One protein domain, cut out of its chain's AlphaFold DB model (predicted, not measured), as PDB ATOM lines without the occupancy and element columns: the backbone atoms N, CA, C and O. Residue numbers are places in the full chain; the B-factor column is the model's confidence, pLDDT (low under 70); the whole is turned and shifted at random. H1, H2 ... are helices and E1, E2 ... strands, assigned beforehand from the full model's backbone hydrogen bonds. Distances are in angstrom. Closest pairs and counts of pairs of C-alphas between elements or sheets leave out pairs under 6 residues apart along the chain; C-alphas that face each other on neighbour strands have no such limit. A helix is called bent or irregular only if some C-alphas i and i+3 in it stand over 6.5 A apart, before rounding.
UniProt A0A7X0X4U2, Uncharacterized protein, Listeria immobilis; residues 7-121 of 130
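AT A GLANCE: This is residues 7 to 121 of the 130 residues of an uncharacterized protein of Listeria immobilis (UniProt A0A7X0X4U2). A strongly twisted sheet of three strands forms one wall, and a cluster of helices H2, H3, H4 and H6 packs along it, with E3 near the middle of the whole. The long hairpin of E1 and E2 makes an arm whose tip, residues 12 to 17, sticks out, while the small helices H1 and H5 sit by the last residues of E2. The printed part has 115 residues, with named elements in the order E1, E2, H1, E3, H2, H3, H4, H5, H6, a mixed class of helices and strands. The sheet's order is E1, E2, E3, antiparallel throughout. It is compact, with a radius of gyration of the C-alphas of 13.7 A and spans of 42 by 32 by 23 A.

IN THESE COORDINATES: E2, residues 16 to 27, is 31.0 A long and bends by 61 degrees at residue 21. E1, residues 7 to 13, is 19.1 A long and begins at C-alpha 7 (-41.944, -13.278, 44.976). E3 is residues 48 to 52, 13.7 A. H2 is residues 55 to 65, 15.8 A, and H3 residues 67 to 76, 14.3 A. H1 is residues 33 to 36, H4 residues 80 to 83, and H5 residues 96 to 101. H6, residues 106 to 120, is 20.9 A long and ends at C-alpha 120 (-44.101, 5.307, 32.709); it is irregular, with C-alphas 113 and 116 7.6 A apart.

HOW THE PARTS SIT: Pairing is staggered: E2 pairs with E1 over residues 16 to 23, with N 9 and O 21 at 2.8 A, and with E3 over residues 23 to 27, with N 24 and O 51 at 2.9 A. H2 is on the sheet at a height of 7.7 A, over E2 and only just over E1, with 3 C-alphas; its closest C-alphas to E2 are Phe 57 and Gly 21, 5.3 A. On the local plane it runs slantwise to the strands, 53 degrees from E2. H1, H3, H4, H5 and H6 only graze the sheet. H6 touches H4 with residues 111 to 116 alone, closest C-alphas Tyr 112 and Ser 81, 4.1 A. H6 touches H2, closest C-alphas Leu 111 and Lys 55, 7.1 A, at a shallow tilt of 32 degrees, the same way. H3 touches H4, closest C-alphas Glu 75 and Ile 83, 6.5 A. O i to N i+4 pairs are within hydrogen-bond range throughout H2, H3 and H5, and in 9 of 11 in H6; H1 and H4 are too short for one, with 1 of 1 and 0 of 1 O i to N i+3 pairs within range.

THE WHOLE: The C-alphas farthest apart, Asp 15 and Asn 94, are 43.7 A apart. The printed part has no cut. The links H1 to E3 and H4 to H5 are long. Mean pLDDT of the printed part is 92.0; residue 30 alone is under 70.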
ATOM      1  N   PHE A   7     -43.257 -13.720  44.533       91.81
ATOM      2  CA  PHE A   7     -41.944 -13.278  44.976       91.81
ATOM      3  C   PHE A   7     -42.077 -11.901  45.611       91.81
ATOM      4  O   PHE A   7     -42.836 -11.064  45.119       91.81
ATOM      5  N   PHE A   8     -41.347 -11.687  46.701       93.81
ATOM      6  CA  PHE A   8     -41.215 -10.380  47.333       93.81
ATOM      7  C   PHE A   8     -40.045  -9.640  46.694       93.81
ATOM      8  O   PHE A   8     -39.008 -10.241  46.407       93.81
ATOM      9  N   ILE A   9     -40.247  -8.354  46.437       94.62
ATOM     10  CA  ILE A   9     -39.221  -7.437  45.972       94.62
ATOM     11  C   ILE A   9     -38.997  -6.432  47.088       94.62
ATOM     12  O   ILE A   9     -39.924  -5.734  47.492       94.62
ATOM     13  N   ASP A  10     -37.749  -6.357  47.528       95.38
ATOM     14  CA  ASP A  10     -37.297  -5.467  48.584       95.38
ATOM     15  C   ASP A  10     -35.976  -4.825  48.162       95.38
ATOM     16  O   ASP A  10     -35.152  -5.441  47.475       95.38
ATOM     17  N   LEU A  11     -35.748  -3.587  48.594       95.06
ATOM     18  CA  LEU A  11     -34.470  -2.912  48.426       95.06
ATOM     19  C   LEU A  11     -33.694  -2.942  49.744       95.06
ATOM     20  O   LEU A  11     -34.114  -2.366  50.744       95.06
ATOM     21  N   PHE A  12     -32.501  -3.533  49.700       93.94
ATOM     22  CA  PHE A  12     -31.510  -3.440  50.766       93.94
ATOM     23  C   PHE A  12     -30.388  -2.495  50.334       93.94
ATOM     24  O   PHE A  12     -29.684  -2.740  49.355       93.94
ATOM     25  N   THR A  13     -30.213  -1.410  51.079       90.81
ATOM     26  CA  THR A  13     -29.036  -0.533  51.006       90.81
ATOM     27  C   THR A  13     -28.336  -0.536  52.361       90.81
ATOM     28  O   THR A  13     -28.944  -0.964  53.338       90.81
ATOM     29  N   ASN A  14     -27.075  -0.088  52.418       83.44
ATOM     30  CA  ASN A  14     -26.164  -0.276  53.560       83.44
ATOM     31  C   ASN A  14     -26.784  -0.059  54.956       83.44
ATOM     32  O   ASN A  14     -26.388  -0.768  55.871       83.44
ATOM     33  N   ASP A  15     -27.784   0.825  55.099       86.44
ATOM     34  CA  ASP A  15     -28.475   1.084  56.372       86.44
ATOM     35  C   ASP A  15     -30.016   1.130  56.266       86.44
ATOM     36  O   ASP A  15     -30.689   1.579  57.196       86.44
ATOM     37  N   LYS A  16     -30.605   0.720  55.134       91.56
ATOM     38  CA  LYS A  16     -32.051   0.859  54.903       91.56
ATOM     39  C   LYS A  16     -32.640  -0.340  54.173       91.56
ATOM     40  O   LYS A  16     -32.138  -0.743  53.123       91.56
ATOM     41  N   PHE A  17     -33.733  -0.845  54.733       94.50
ATOM     42  CA  PHE A  17     -34.640  -1.804  54.117       94.50
ATOM     43  C   PHE A  17     -35.900  -1.065  53.668       94.50
ATOM     44  O   PHE A  17     -36.475  -0.322  54.463       94.50
ATOM     45  N   GLU A  18     -36.303  -1.269  52.418       95.69
ATOM     46  CA  GLU A  18     -37.572  -0.781  51.871       95.69
ATOM     47  C   GLU A  18     -38.319  -1.953  51.238       95.69
ATOM     48  O   GLU A  18     -37.813  -2.579  50.300       95.69
ATOM     49  N   GLU A  19     -39.519  -2.231  51.738       95.88
ATOM     50  CA  GLU A  19     -40.435  -3.187  51.118       95.88
ATOM     51  C   GLU A  19     -41.081  -2.533  49.891       95.88
ATOM     52  O   GLU A  19     -41.640  -1.442  49.990       95.88
ATOM     53  N   ILE A  20     -41.010  -3.188  48.729       96.81
ATOM     54  CA  ILE A  20     -41.637  -2.687  47.492       96.81
ATOM     55  C   ILE A  20     -42.948  -3.429  47.215       96.81
ATOM     56  O   ILE A  20     -43.925  -2.842  46.751       96.81
ATOM     57  N   GLY A  21     -42.985  -4.734  47.486       96.56
ATOM     58  CA  GLY A  21     -44.198  -5.540  47.389       96.56
ATOM     59  C   GLY A  21     -43.989  -6.833  46.617       96.56
ATOM     60  O   GLY A  21     -42.913  -7.426  46.637       96.56
ATOM     61  N   THR A  22     -45.043  -7.311  45.949       95.62
ATOM     62  CA  THR A  22     -45.045  -8.650  45.344       95.62
ATOM     63  C   THR A  22     -45.153  -8.637  43.829       95.62
ATOM     64  O   THR A  22     -45.938  -7.899  43.227       95.62
ATOM     65  N   ILE A  23     -44.397  -9.544  43.220       95.12
ATOM     66  CA  ILE A  23     -44.395  -9.811  41.788       95.12
ATOM     67  C   ILE A  23     -44.632 -11.302  41.547       95.12
ATOM     68  O   ILE A  23     -44.229 -12.163  42.335       95.12
ATOM     69  N   ARG A  24     -45.311 -11.630  40.452       93.50
ATOM     70  CA  ARG A  24     -45.435 -13.012  39.981       93.50
ATOM     71  C   ARG A  24     -44.426 -13.236  38.872       93.50
ATOM     72  O   ARG A  24     -44.341 -12.416  37.968       93.50
ATOM     73  N   ILE A  25     -43.712 -14.355  38.918       93.81
ATOM     74  CA  ILE A  25     -42.754 -14.748  37.876       93.81
ATOM     75  C   ILE A  25     -43.194 -16.094  37.305       93.81
ATOM     76  O   ILE A  25     -43.607 -16.996  38.040       93.81
ATOM     77  N   LEU A  26     -43.117 -16.230  35.985       92.19
ATOM     78  CA  LEU A  26     -43.473 -17.437  35.252       92.19
ATOM     79  C   LEU A  26     -42.319 -17.837  34.334       92.19
ATOM     80  O   LEU A  26     -41.893 -17.048  33.501       92.19
ATOM     81  N   HIS A  27     -41.835 -19.068  34.485       93.19
ATOM     82  CA  HIS A  27     -40.931 -19.701  33.522       93.19
ATOM     83  C   HIS A  27     -41.729 -20.316  32.369       93.19
ATOM     84  O   HIS A  27     -42.877 -20.726  32.568       93.19
ATOM     85  N   LYS A  28     -41.120 -20.427  31.181       89.56
ATOM     86  CA  LYS A  28     -41.745 -21.034  29.993       89.56
ATOM     87  C   LYS A  28     -42.296 -22.434  30.284       89.56
ATOM     88  O   LYS A  28     -43.374 -22.794  29.810       89.56
ATOM     89  N   ASP A  29     -41.624 -23.173  31.169       85.75
ATOM     90  CA  ASP A  29     -42.109 -24.430  31.724       85.75
ATOM     91  C   ASP A  29     -42.873 -24.155  33.030       85.75
ATOM     92  O   ASP A  29     -42.332 -24.262  34.132       85.75
ATOM     93  N   LYS A  30     -44.170 -23.838  32.910       68.19
ATOM     94  CA  LYS A  30     -45.099 -23.392  33.979       68.19
ATOM     95  C   LYS A  30     -45.070 -24.125  35.337       68.19
ATOM     96  O   LYS A  30     -45.632 -23.632  36.309       68.19
ATOM     97  N   HIS A  31     -44.485 -25.319  35.417       72.50
ATOM     98  CA  HIS A  31     -44.386 -26.128  36.639       72.50
ATOM     99  C   HIS A  31     -43.050 -25.982  37.375       72.50
ATOM    100  O   HIS A  31     -42.865 -26.611  38.415       72.50
ATOM    101  N   ARG A  32     -42.111 -25.202  36.831       77.75
ATOM    102  CA  ARG A  32     -40.714 -25.232  37.262       77.75
ATOM    103  C   ARG A  32     -40.186 -23.920  37.811       77.75
ATOM    104  O   ARG A  32     -39.080 -23.962  38.338       77.75
ATOM    105  N   THR A  33     -40.933 -22.810  37.770       79.75
ATOM    106  CA  THR A  33     -40.404 -21.476  38.121       79.75
ATOM    107  C   THR A  33     -39.611 -21.483  39.430       79.75
ATOM    108  O   THR A  33     -38.438 -21.137  39.423       79.75
ATOM    109  N   GLY A  34     -40.195 -21.958  40.536       76.00
ATOM    110  CA  GLY A  34     -39.501 -21.978  41.833       76.00
ATOM    111  C   GLY A  34     -38.290 -22.920  41.914       76.00
ATOM    112  O   GLY A  34     -37.460 -22.757  42.795       76.00
ATOM    113  N   SER A  35     -38.179 -23.893  41.008       81.44
ATOM    114  CA  SER A  35     -37.050 -24.837  40.940       81.44
ATOM    115  C   SER A  35     -35.942 -24.419  39.971       81.44
ATOM    116  O   SER A  35     -34.876 -25.029  39.978       81.44
ATOM    117  N   VAL A  36     -36.205 -23.437  39.101       87.56
ATOM    118  CA  VAL A  36     -35.295 -23.036  38.011       87.56
ATOM    119  C   VAL A  36     -34.937 -21.556  38.029       87.56
ATOM    120  O   VAL A  36     -34.007 -21.165  37.328       87.56
ATOM    121  N   ILE A  37     -35.637 -20.732  38.815       89.44
ATOM    122  CA  ILE A  37     -35.239 -19.341  39.018       89.44
ATOM    123  C   ILE A  37     -33.861 -19.308  39.704       89.44
ATOM    124  O   ILE A  37     -33.653 -20.015  40.694       89.44
ATOM    125  N   PRO A  38     -32.892 -18.545  39.175       88.75
ATOM    126  CA  PRO A  38     -31.570 -18.472  39.775       88.75
ATOM    127  C   PRO A  38     -31.631 -17.804  41.154       88.75
ATOM    128  O   PRO A  38     -32.349 -16.828  41.353       88.75
ATOM    129  N   ASN A  39     -30.824 -18.297  42.096       88.12
ATOM    130  CA  ASN A  39     -30.739 -17.731  43.450       88.12
ATOM    131  C   ASN A  39     -30.191 -16.293  43.466       88.12
ATOM    132  O   ASN A  39     -30.397 -15.568  44.434       88.12
ATOM    133  N   GLN A  40     -29.445 -15.905  42.427       92.94
ATOM    134  CA  GLN A  40     -28.883 -14.570  42.239       92.94
ATOM    135  C   GLN A  40     -28.855 -14.249  40.747       92.94
ATOM    136  O   GLN A  40     -28.447 -15.085  39.939       92.94
ATOM    137  N   PHE A  41     -29.270 -13.041  40.384       94.44
ATOM    138  CA  PHE A  41     -29.248 -12.559  39.010       94.44
ATOM    139  C   PHE A  41     -29.268 -11.031  38.985       94.44
ATOM    140  O   PHE A  41     -29.793 -10.393  39.893       94.44
ATOM    141  N   THR A  42     -28.701 -10.449  37.930       93.44
ATOM    142  CA  THR A  42     -28.884  -9.026  37.607       93.44
ATOM    143  C   THR A  42     -30.096  -8.811  36.704       93.44
ATOM    144  O   THR A  42     -30.734  -7.771  36.789       93.44
ATOM    145  N   ARG A  43     -30.415  -9.819  35.879       95.62
ATOM    146  CA  ARG A  43     -31.526  -9.853  34.924       95.62
ATOM    147  C   ARG A  43     -32.141 -11.245  34.864       95.62
ATOM    148  O   ARG A  43     -31.403 -12.233  34.911       95.62
ATOM    149  N   LEU A  44     -33.458 -11.338  34.705       94.00
ATOM    150  CA  LEU A  44     -34.094 -12.590  34.303       94.00
ATOM    151  C   LEU A  44     -33.791 -12.887  32.828       94.00
ATOM    152  O   LEU A  44     -33.780 -11.998  31.987       94.00
ATOM    153  N   ASN A  45     -33.522 -14.149  32.493       92.06
ATOM    154  CA  ASN A  45     -33.350 -14.526  31.088       92.06
ATOM    155  C   ASN A  45     -34.709 -14.595  30.360       92.06
ATOM    156  O   ASN A  45     -35.770 -14.573  30.988       92.06
ATOM    157  N   ASP A  46     -34.678 -14.705  29.030       90.94
ATOM    158  CA  ASP A  46     -35.881 -14.637  28.183       90.94
ATOM    159  C   ASP A  46     -36.883 -15.776  28.432       90.94
ATOM    160  O   ASP A  46     -38.032 -15.689  28.010       90.94
ATOM    161  N   GLU A  47     -36.485 -16.838  29.139       93.56
ATOM    162  CA  GLU A  47     -37.388 -17.929  29.508       93.56
ATOM    163  C   GLU A  47     -38.350 -17.557  30.643       93.56
ATOM    164  O   GLU A  47     -39.235 -18.352  30.968       93.56
ATOM    165  N   PHE A  48     -38.181 -16.384  31.255       93.62
ATOM    166  CA  PHE A  48     -39.057 -15.873  32.298       93.62
ATOM    167  C   PHE A  48     -39.767 -14.598  31.862       93.62
ATOM    168  O   PHE A  48     -39.215 -13.754  31.158       93.62
ATOM    169  N   ILE A  49     -40.983 -14.452  32.373       95.12
ATOM    170  CA  ILE A  49     -41.746 -13.209  32.369       95.12
ATOM    171  C   ILE A  49     -42.264 -12.923  33.771       95.12
ATOM    172  O   ILE A  49     -42.433 -13.843  34.582       95.12
ATOM    173  N   SER A  50     -42.565 -11.660  34.046       95.88
ATOM    174  CA  SER A  50     -43.136 -11.254  35.322       95.88
ATOM    175  C   SER A  50     -44.321 -10.307  35.173       95.88
ATOM    176  O   SER A  50     -44.582  -9.772  34.096       95.88
ATOM    177  N   LEU A  51     -45.089 -10.162  36.251       96.38
ATOM    178  CA  LEU A  51     -46.151  -9.170  36.370       96.38
ATOM    179  C   LEU A  51     -46.355  -8.818  37.846       96.38
ATOM    180  O   LEU A  51     -46.584  -9.713  38.675       96.38
ATOM    181  N   GLY A  52     -46.324  -7.525  38.162       96.25
ATOM    182  CA  GLY A  52     -46.705  -6.982  39.463       96.25
ATOM    183  C   GLY A  52     -48.061  -7.507  39.939       96.25
ATOM    184  O   GLY A  52     -48.978  -7.781  39.156       96.25
ATOM    185  N   MET A  53     -48.200  -7.713  41.248       93.56
ATOM    186  CA  MET A  53     -49.429  -8.286  41.800       93.56
ATOM    187  C   MET A  53     -50.603  -7.296  41.763       93.56
ATOM    188  O   MET A  53     -51.749  -7.709  41.579       93.56
ATOM    189  N   ASN A  54     -50.323  -6.004  41.941       94.81
ATOM    190  CA  ASN A  54     -51.310  -4.934  42.073       94.81
ATOM    191  C   ASN A  54     -50.718  -3.569  41.659       94.81
ATOM    192  O   ASN A  54     -49.559  -3.476  41.258       94.81
ATOM    193  N   LYS A  55     -51.528  -2.504  41.714       95.81
ATOM    194  CA  LYS A  55     -51.110  -1.138  41.340       95.81
ATOM    195  C   LYS A  55     -50.170  -0.515  42.373       95.81
ATOM    196  O   LYS A  55     -49.350   0.342  42.036       95.81
ATOM    197  N   GLU A  56     -50.306  -0.942  43.623       96.62
ATOM    198  CA  GLU A  56     -49.499  -0.497  44.751       96.62
ATOM    199  C   GLU A  56     -48.033  -0.865  44.522       96.62
ATOM    200  O   GLU A  56     -47.189   0.012  44.638       96.62
ATOM    201  N   PHE A  57     -47.741  -2.083  44.046       97.56
ATOM    202  CA  PHE A  57     -46.387  -2.499  43.658       97.56
ATOM    203  C   PHE A  57     -45.727  -1.517  42.676       97.56
ATOM    204  O   PHE A  57     -44.594  -1.090  42.885       97.56
ATOM    205  N   TYR A  58     -46.440  -1.120  41.616       97.88
ATOM    206  CA  TYR A  58     -45.898  -0.198  40.612       97.88
ATOM    207  C   TYR A  58     -45.718   1.222  41.155       97.88
ATOM    208  O   TYR A  58     -44.760   1.905  40.802       97.88
ATOM    209  N   SER A  59     -46.620   1.667  42.028       97.19
ATOM    210  CA  SER A  59     -46.477   2.958  42.708       97.19
ATOM    211  C   SER A  59     -45.270   2.951  43.653       97.19
ATOM    212  O   SER A  59     -44.485   3.898  43.649       97.19
ATOM    213  N   GLU A  60     -45.082   1.866  44.402       98.06
ATOM    214  CA  GLU A  60     -44.043   1.756  45.424       98.06
ATOM    215  C   GLU A  60     -42.652   1.584  44.818       98.06
ATOM    216  O   GLU A  60     -41.715   2.273  45.215       98.06
ATOM    217  N   ILE A  61     -42.498   0.763  43.771       97.88
ATOM    218  CA  ILE A  61     -41.195   0.621  43.106       97.88
ATOM    219  C   ILE A  61     -40.715   1.959  42.523       97.88
ATOM    220  O   ILE A  61     -39.523   2.264  42.552       97.88
ATOM    221  N   ILE A  62     -41.643   2.795  42.042       97.62
ATOM    222  CA  ILE A  62     -41.350   4.152  41.569       97.62
ATOM    223  C   ILE A  62     -41.008   5.080  42.733       97.62
ATOM    224  O   ILE A  62     -40.083   5.879  42.596       97.62
ATOM    225  N   ASN A  63     -41.730   4.988  43.848       96.88
ATOM    226  CA  ASN A  63     -41.464   5.772  45.051       96.88
ATOM    227  C   ASN A  63     -40.056   5.489  45.607       96.88
ATOM    228  O   ASN A  63     -39.285   6.416  45.844       96.88
ATOM    229  N   VAL A  64     -39.693   4.210  45.725       96.75
ATOM    230  CA  VAL A  64     -38.421   3.756  46.304       96.75
ATOM    231  C   VAL A  64     -37.232   3.998  45.369       96.75
ATOM    232  O   VAL A  64     -36.172   4.438  45.815       96.75
ATOM    233  N   LEU A  65     -37.367   3.709  44.069       95.62
ATOM    234  CA  LEU A  65     -36.236   3.741  43.127       95.62
ATOM    235  C   LEU A  65     -36.180   4.998  42.255       95.62
ATOM    236  O   LEU A  65     -35.145   5.280  41.645       95.62
ATOM    237  N   GLY A  66     -37.280   5.740  42.161       96.19
ATOM    238  CA  GLY A  66     -37.488   6.745  41.129       96.19
ATOM    239  C   GLY A  66     -37.872   6.122  39.782       96.19
ATOM    240  O   GLY A  66     -37.457   5.020  39.420       96.19
ATOM    241  N   LYS A  67     -38.647   6.872  38.994       95.81
ATOM    242  CA  LYS A  67     -39.281   6.412  37.744       95.81
ATOM    243  C   LYS A  67     -38.313   5.759  36.745       95.81
ATOM    244  O   LYS A  67     -38.609   4.685  36.235       95.81
ATOM    245  N   THR A  68     -37.155   6.368  36.480       95.88
ATOM    246  CA  THR A  68     -36.179   5.839  35.505       95.88
ATOM    247  C   THR A  68     -35.582   4.506  35.946       95.88
ATOM    248  O   THR A  68     -35.484   3.580  35.147       95.88
ATOM    249  N   ARG A  69     -35.196   4.387  37.221       96.25
ATOM    250  CA  ARG A  69     -34.597   3.156  37.741       96.25
ATOM    251  C   ARG A  69     -35.643   2.059  37.915       96.25
ATOM    252  O   ARG A  69     -35.347   0.913  37.607       96.25
ATOM    253  N   ALA A  70     -36.851   2.413  38.349       97.75
ATOM    254  CA  ALA A  70     -37.979   1.491  38.405       97.75
ATOM    255  C   ALA A  70     -38.279   0.881  37.030       97.75
ATOM    256  O   ALA A  70     -38.397  -0.334  36.931       97.75
ATOM    257  N   LEU A  71     -38.324   1.702  35.971       97.69
ATOM    258  CA  LEU A  71     -38.527   1.218  34.604       97.69
ATOM    259  C   LEU A  71     -37.452   0.201  34.207       97.69
ATOM    260  O   LEU A  71     -37.789  -0.907  33.810       97.69
ATOM    261  N   SER A  72     -36.176   0.548  34.401       97.12
ATOM    262  CA  SER A  72     -35.064  -0.356  34.093       97.12
ATOM    263  C   SER A  72     -35.142  -1.660  34.893       97.12
ATOM    264  O   SER A  72     -34.972  -2.727  34.322       97.12
ATOM    265  N   VAL A  73     -35.461  -1.619  36.191       97.38
ATOM    266  CA  VAL A  73     -35.624  -2.845  36.992       97.38
ATOM    267  C   VAL A  73     -36.775  -3.708  36.471       97.38
ATOM    268  O   VAL A  73     -36.626  -4.922  36.387       97.38
ATOM    269  N   LEU A  74     -37.907  -3.110  36.096       97.88
ATOM    270  CA  LEU A  74     -39.041  -3.850  35.534       97.88
ATOM    271  C   LEU A  74     -38.712  -4.461  34.163       97.88
ATOM    272  O   LEU A  74     -39.125  -5.586  33.889       97.88
ATOM    273  N   GLU A  75     -37.928  -3.771  33.331       97.00
ATOM    274  CA  GLU A  75     -37.384  -4.327  32.086       97.00
ATOM    275  C   GLU A  75     -36.458  -5.514  32.370       97.00
ATOM    276  O   GLU A  75     -36.619  -6.565  31.760       97.00
ATOM    277  N   GLU A  76     -35.551  -5.411  33.346       97.25
ATOM    278  CA  GLU A  76     -34.637  -6.503  33.709       97.25
ATOM    279  C   GLU A  76     -35.359  -7.704  34.363       97.25
ATOM    280  O   GLU A  76     -34.871  -8.838  34.325       97.25
ATOM    281  N   LEU A  77     -36.545  -7.476  34.935       97.00
ATOM    282  CA  LEU A  77     -37.456  -8.511  35.435       97.00
ATOM    283  C   LEU A  77     -38.402  -9.060  34.355       97.00
ATOM    284  O   LEU A  77     -39.239  -9.910  34.665       97.00
ATOM    285  N   HIS A  78     -38.303  -8.596  33.107       96.25
ATOM    286  CA  HIS A  78     -39.226  -8.952  32.024       96.25
ATOM    287  C   HIS A  78     -40.701  -8.755  32.412       96.25
ATOM    288  O   HIS A  78     -41.541  -9.628  32.162       96.25
ATOM    289  N   ASP A  79     -41.023  -7.633  33.067       97.19
ATOM    290  CA  ASP A  79     -42.406  -7.313  33.421       97.19
ATOM    291  C   ASP A  79     -43.213  -7.030  32.149       97.19
ATOM    292  O   ASP A  79     -42.956  -6.077  31.407       97.19
ATOM    293  N   ILE A  80     -44.206  -7.879  31.886       96.38
ATOM    294  CA  ILE A  80     -44.964  -7.854  30.630       96.38
ATOM    295  C   ILE A  80     -45.812  -6.595  30.474       96.38
ATOM    296  O   ILE A  80     -46.198  -6.270  29.357       96.38
ATOM    297  N   SER A  81     -46.091  -5.871  31.560       96.50
ATOM    298  CA  SER A  81     -46.784  -4.583  31.483       96.50
ATOM    299  C   SER A  81     -45.897  -3.455  30.949       96.50
ATOM    300  O   SER A  81     -46.409  -2.399  30.583       96.50
ATOM    301  N   ILE A  82     -44.579  -3.682  30.891       96.56
ATOM    302  CA  ILE A  82     -43.580  -2.756  30.355       96.56
ATOM    303  C   ILE A  82     -43.131  -3.183  28.959       96.56
ATOM    304  O   ILE A  82     -43.195  -2.383  28.028       96.56
ATOM    305  N   ILE A  83     -42.687  -4.434  28.807       94.06
ATOM    306  CA  ILE A  83     -42.071  -4.910  27.556       94.06
ATOM    307  C   ILE A  83     -43.078  -5.506  26.560       94.06
ATOM    308  O   ILE A  83     -42.735  -5.727  25.399       94.06
ATOM    309  N   GLY A  84     -44.316  -5.761  26.994       94.62
ATOM    310  CA  GLY A  84     -45.338  -6.424  26.187       94.62
ATOM    311  C   GLY A  84     -45.046  -7.906  25.915       94.62
ATOM    312  O   GLY A  84     -44.095  -8.492  26.433       94.62
ATOM    313  N   LEU A  85     -45.896  -8.531  25.093       93.31
ATOM    314  CA  LEU A  85     -45.757  -9.936  24.676       93.31
ATOM    315  C   LEU A  85     -45.548 -10.121  23.166       93.31
ATOM    316  O   LEU A  85     -45.201 -11.220  22.747       93.31
ATOM    317  N   ASP A  86     -45.720  -9.076  22.354       85.19
ATOM    318  CA  ASP A  86     -45.855  -9.182  20.890       85.19
ATOM    319  C   ASP A  86     -44.627  -9.772  20.167       85.19
ATOM    320  O   ASP A  86     -44.735 -10.194  19.020       85.19
ATOM    321  N   ASN A  87     -43.473  -9.853  20.838       80.00
ATOM    322  CA  ASN A  87     -42.246 -10.460  20.310       80.00
ATOM    323  C   ASN A  87     -41.616 -11.485  21.267       80.00
ATOM    324  O   ASN A  87     -40.429 -11.795  21.148       80.00
ATOM    325  N   ASN A  88     -42.370 -11.994  22.243       87.69
ATOM    326  CA  ASN A  88     -41.832 -12.974  23.174       87.69
ATOM    327  C   ASN A  88     -41.804 -14.380  22.523       87.69
ATOM    328  O   ASN A  88     -42.846 -14.875  22.099       87.69
ATOM    329  N   PRO A  89     -40.642 -15.061  22.452       88.50
ATOM    330  CA  PRO A  89     -40.522 -16.347  21.758       88.50
ATOM    331  C   PRO A  89     -41.140 -17.534  22.514       88.50
ATOM    332  O   PRO A  89     -41.298 -18.609  21.935       88.50
ATOM    333  N   TYR A  90     -41.465 -17.374  23.799       91.12
ATOM    334  CA  TYR A  90     -41.961 -18.451  24.663       91.12
ATOM    335  C   TYR A  90     -43.395 -18.233  25.149       91.12
ATOM    336  O   TYR A  90     -44.059 -19.187  25.568       91.12
ATOM    337  N   PHE A  91     -43.875 -16.992  25.114       91.19
ATOM    338  CA  PHE A  91     -45.150 -16.606  25.688       91.19
ATOM    339  C   PHE A  91     -45.987 -15.799  24.705       91.19
ATOM    340  O   PHE A  91     -45.533 -14.832  24.113       91.19
ATOM    341  N   GLU A  92     -47.259 -16.155  24.622       91.81
ATOM    342  CA  GLU A  92     -48.290 -15.394  23.925       91.81
ATOM    343  C   GLU A  92     -49.433 -15.105  24.896       91.81
ATOM    344  O   GLU A  92     -49.589 -15.801  25.902       91.81
ATOM    345  N   ILE A  93     -50.275 -14.115  24.598       88.75
ATOM    346  CA  ILE A  93     -51.340 -13.690  25.519       88.75
ATOM    347  C   ILE A  93     -52.268 -14.842  25.936       88.75
ATOM    348  O   ILE A  93     -52.723 -14.874  27.075       88.75
ATOM    349  N   ASN A  94     -52.499 -15.821  25.056       88.50
ATOM    350  CA  ASN A  94     -53.356 -16.985  25.307       88.50
ATOM    351  C   ASN A  94     -52.622 -18.167  25.962       88.50
ATOM    352  O   ASN A  94     -53.238 -19.205  26.205       88.50
ATOM    353  N   ASN A  95     -51.331 -18.027  26.281       89.69
ATOM    354  CA  ASN A  95     -50.561 -19.062  26.958       89.69
ATOM    355  C   ASN A  95     -51.261 -19.458  28.264       89.69
ATOM    356  O   ASN A  95     -51.530 -18.621  29.128       89.69
ATOM    357  N   GLN A  96     -51.529 -20.754  28.430       87.94
ATOM    358  CA  GLN A  96     -52.269 -21.262  29.585       87.94
ATOM    359  C   GLN A  96     -51.601 -20.886  30.917       87.94
ATOM    360  O   GLN A  96     -52.290 -20.587  31.886       87.94
ATOM    361  N   GLY A  97     -50.266 -20.854  30.966       86.38
ATOM    362  CA  GLY A  97     -49.513 -20.413  32.137       86.38
ATOM    363  C   GLY A  97     -49.783 -18.951  32.498       86.38
ATOM    364  O   GLY A  97     -49.939 -18.656  33.680       86.38
ATOM    365  N   ILE A  98     -49.921 -18.062  31.509       89.12
ATOM    366  CA  ILE A  98     -50.309 -16.656  31.711       89.12
ATOM    367  C   ILE A  98     -51.761 -16.557  32.176       89.12
ATOM    368  O   ILE A  98     -52.044 -15.865  33.153       89.12
ATOM    369  N   GLN A  99     -52.678 -17.269  31.521       90.62
ATOM    370  CA  GLN A  99     -54.096 -17.264  31.896       90.62
ATOM    371  C   GLN A  99     -54.294 -17.746  33.340       90.62
ATOM    372  O   GLN A  99     -55.049 -17.158  34.110       90.62
ATOM    373  N   ASP A 100     -53.541 -18.770  33.740       86.12
ATOM    374  CA  ASP A 100     -53.584 -19.328  35.083       86.12
ATOM    375  C   ASP A 100     -52.799 -18.524  36.124       86.12
ATOM    376  O   ASP A 100     -53.187 -18.457  37.289       86.12
ATOM    377  N   SER A 101     -51.667 -17.933  35.771       83.25
ATOM    378  CA  SER A 101     -50.807 -17.291  36.774       83.25
ATOM    379  C   SER A 101     -51.119 -15.809  36.904       83.25
ATOM    380  O   SER A 101     -51.139 -15.276  38.017       83.25
ATOM    381  N   PHE A 102     -51.386 -15.149  35.778       89.19
ATOM    382  CA  PHE A 102     -51.522 -13.703  35.676       89.19
ATOM    383  C   PHE A 102     -52.987 -13.297  35.515       89.19
ATOM    384  O   PHE A 102     -53.541 -12.710  36.443       89.19
ATOM    385  N   PHE A 103     -53.649 -13.677  34.418       90.56
ATOM    386  CA  PHE A 103     -54.946 -13.119  33.991       90.56
ATOM    387  C   PHE A 103     -56.192 -13.824  34.538       90.56
ATOM    388  O   PHE A 103     -57.256 -13.803  33.926       90.56
ATOM    389  N   ARG A 104     -56.092 -14.390  35.742       80.62
ATOM    390  CA  ARG A 104     -57.260 -14.932  36.457       80.62
ATOM    391  C   ARG A 104     -58.238 -13.868  36.936       80.62
ATOM    392  O   ARG A 104     -59.375 -14.195  37.260       80.62
ATOM    393  N   SER A 105     -57.780 -12.625  37.037       80.88
ATOM    394  CA  SER A 105     -58.596 -11.473  37.396       80.88
ATOM    395  C   SER A 105     -58.528 -10.415  36.303       80.88
ATOM    396  O   SER A 105     -57.515 -10.270  35.611       80.88
ATOM    397  N   SER A 106     -59.606  -9.641  36.194       86.62
ATOM    398  CA  SER A 106     -59.650  -8.423  35.382       86.62
ATOM    399  C   SER A 106     -58.537  -7.450  35.762       86.62
ATOM    400  O   SER A 106     -57.969  -6.809  34.885       86.62
ATOM    401  N   ASP A 107     -58.176  -7.391  37.044       88.62
ATOM    402  CA  ASP A 107     -57.160  -6.469  37.550       88.62
ATOM    403  C   ASP A 107     -55.787  -6.759  36.955       88.62
ATOM    404  O   ASP A 107     -55.099  -5.847  36.516       88.62
ATOM    405  N   ALA A 108     -55.389  -8.028  36.865       90.19
ATOM    406  CA  ALA A 108     -54.100  -8.376  36.282       90.19
ATOM    407  C   ALA A 108     -54.038  -8.067  34.782       90.19
ATOM    408  O   ALA A 108     -52.994  -7.648  34.284       90.19
ATOM    409  N   ARG A 109     -55.154  -8.248  34.064       92.50
ATOM    410  CA  ARG A 109     -55.246  -7.848  32.656       92.50
ATOM    411  C   ARG A 109     -55.169  -6.326  32.514       92.50
ATOM    412  O   ARG A 109     -54.423  -5.845  31.672       92.50
ATOM    413  N   TYR A 110     -55.838  -5.586  33.394       94.31
ATOM    414  CA  TYR A 110     -55.709  -4.133  33.462       94.31
ATOM    415  C   TYR A 110     -54.255  -3.699  33.702       94.31
ATOM    416  O   TYR A 110     -53.773  -2.794  33.031       94.31
ATOM    417  N   LEU A 111     -53.533  -4.344  34.630       95.62
ATOM    418  CA  LEU A 111     -52.128  -4.010  34.897       95.62
ATOM    419  C   LEU A 111     -51.268  -4.182  33.641       95.62
ATOM    420  O   LEU A 111     -50.524  -3.271  33.293       95.62
ATOM    421  N   TYR A 112     -51.424  -5.303  32.934       95.88
ATOM    422  CA  TYR A 112     -50.734  -5.546  31.666       95.88
ATOM    423  C   TYR A 112     -51.000  -4.450  30.623       95.88
ATOM    424  O   TYR A 112     -50.078  -4.019  29.939       95.88
ATOM    425  N   GLU A 113     -52.241  -3.976  30.513       94.19
ATOM    426  CA  GLU A 113     -52.645  -3.014  29.479       94.19
ATOM    427  C   GLU A 113     -52.279  -1.556  29.807       94.19
ATOM    428  O   GLU A 113     -52.047  -0.751  28.897       94.19
ATOM    429  N   GLU A 114     -52.245  -1.197  31.094       95.12
ATOM    430  CA  GLU A 114     -52.290   0.207  31.513       95.12
ATOM    431  C   GLU A 114     -51.045   0.698  32.254       95.12
ATOM    432  O   GLU A 114     -50.805   1.906  32.265       95.12
ATOM    433  N   VAL A 115     -50.217  -0.175  32.843       96.38
ATOM    434  CA  VAL A 115     -49.100   0.275  33.698       96.38
ATOM    435  C   VAL A 115     -48.116   1.169  32.948       96.38
ATOM    436  O   VAL A 115     -47.812   2.265  33.426       96.38
ATOM    437  N   LEU A 116     -47.656   0.762  31.760       95.31
ATOM    438  CA  LEU A 116     -46.742   1.576  30.955       95.31
ATOM    439  C   LEU A 116     -47.316   2.979  30.708       95.31
ATOM    440  O   LEU A 116     -46.624   3.978  30.909       95.31
ATOM    441  N   LYS A 117     -48.600   3.067  30.343       94.19
ATOM    442  CA  LYS A 117     -49.285   4.335  30.053       94.19
ATOM    443  C   LYS A 117     -49.410   5.198  31.305       94.19
ATOM    444  O   LYS A 117     -48.999   6.353  31.289       94.19
ATOM    445  N   VAL A 118     -49.945   4.637  32.386       93.94
ATOM    446  CA  VAL A 118     -50.272   5.371  33.616       93.94
ATOM    447  C   VAL A 118     -49.016   5.835  34.348       93.94
ATOM    448  O   VAL A 118     -48.950   6.976  34.801       93.94
ATOM    449  N   TYR A 119     -48.013   4.968  34.456       93.69
ATOM    450  CA  TYR A 119     -46.879   5.201  35.345       93.69
ATOM    451  C   TYR A 119     -45.618   5.647  34.614       93.69
ATOM    452  O   TYR A 119     -44.845   6.431  35.169       93.69
ATOM    453  N   PHE A 120     -45.404   5.203  33.371       91.25
ATOM    454  CA  PHE A 120     -44.101   5.307  32.709       91.25
ATOM    455  C   PHE A 120     -44.059   6.211  31.477       91.25
ATOM    456  O   PHE A 120     -43.028   6.842  31.246       91.25
ATOM    457  N   THR A 121     -45.171   6.422  30.772       86.62
ATOM    458  CA  THR A 121     -45.217   7.455  29.726       86.62
ATOM    459  C   THR A 121     -45.183   8.864  30.336       86.62
ATOM    460  O   THR A 121     -45.633   9.101  31.462       86.62
TER     461      THR A 121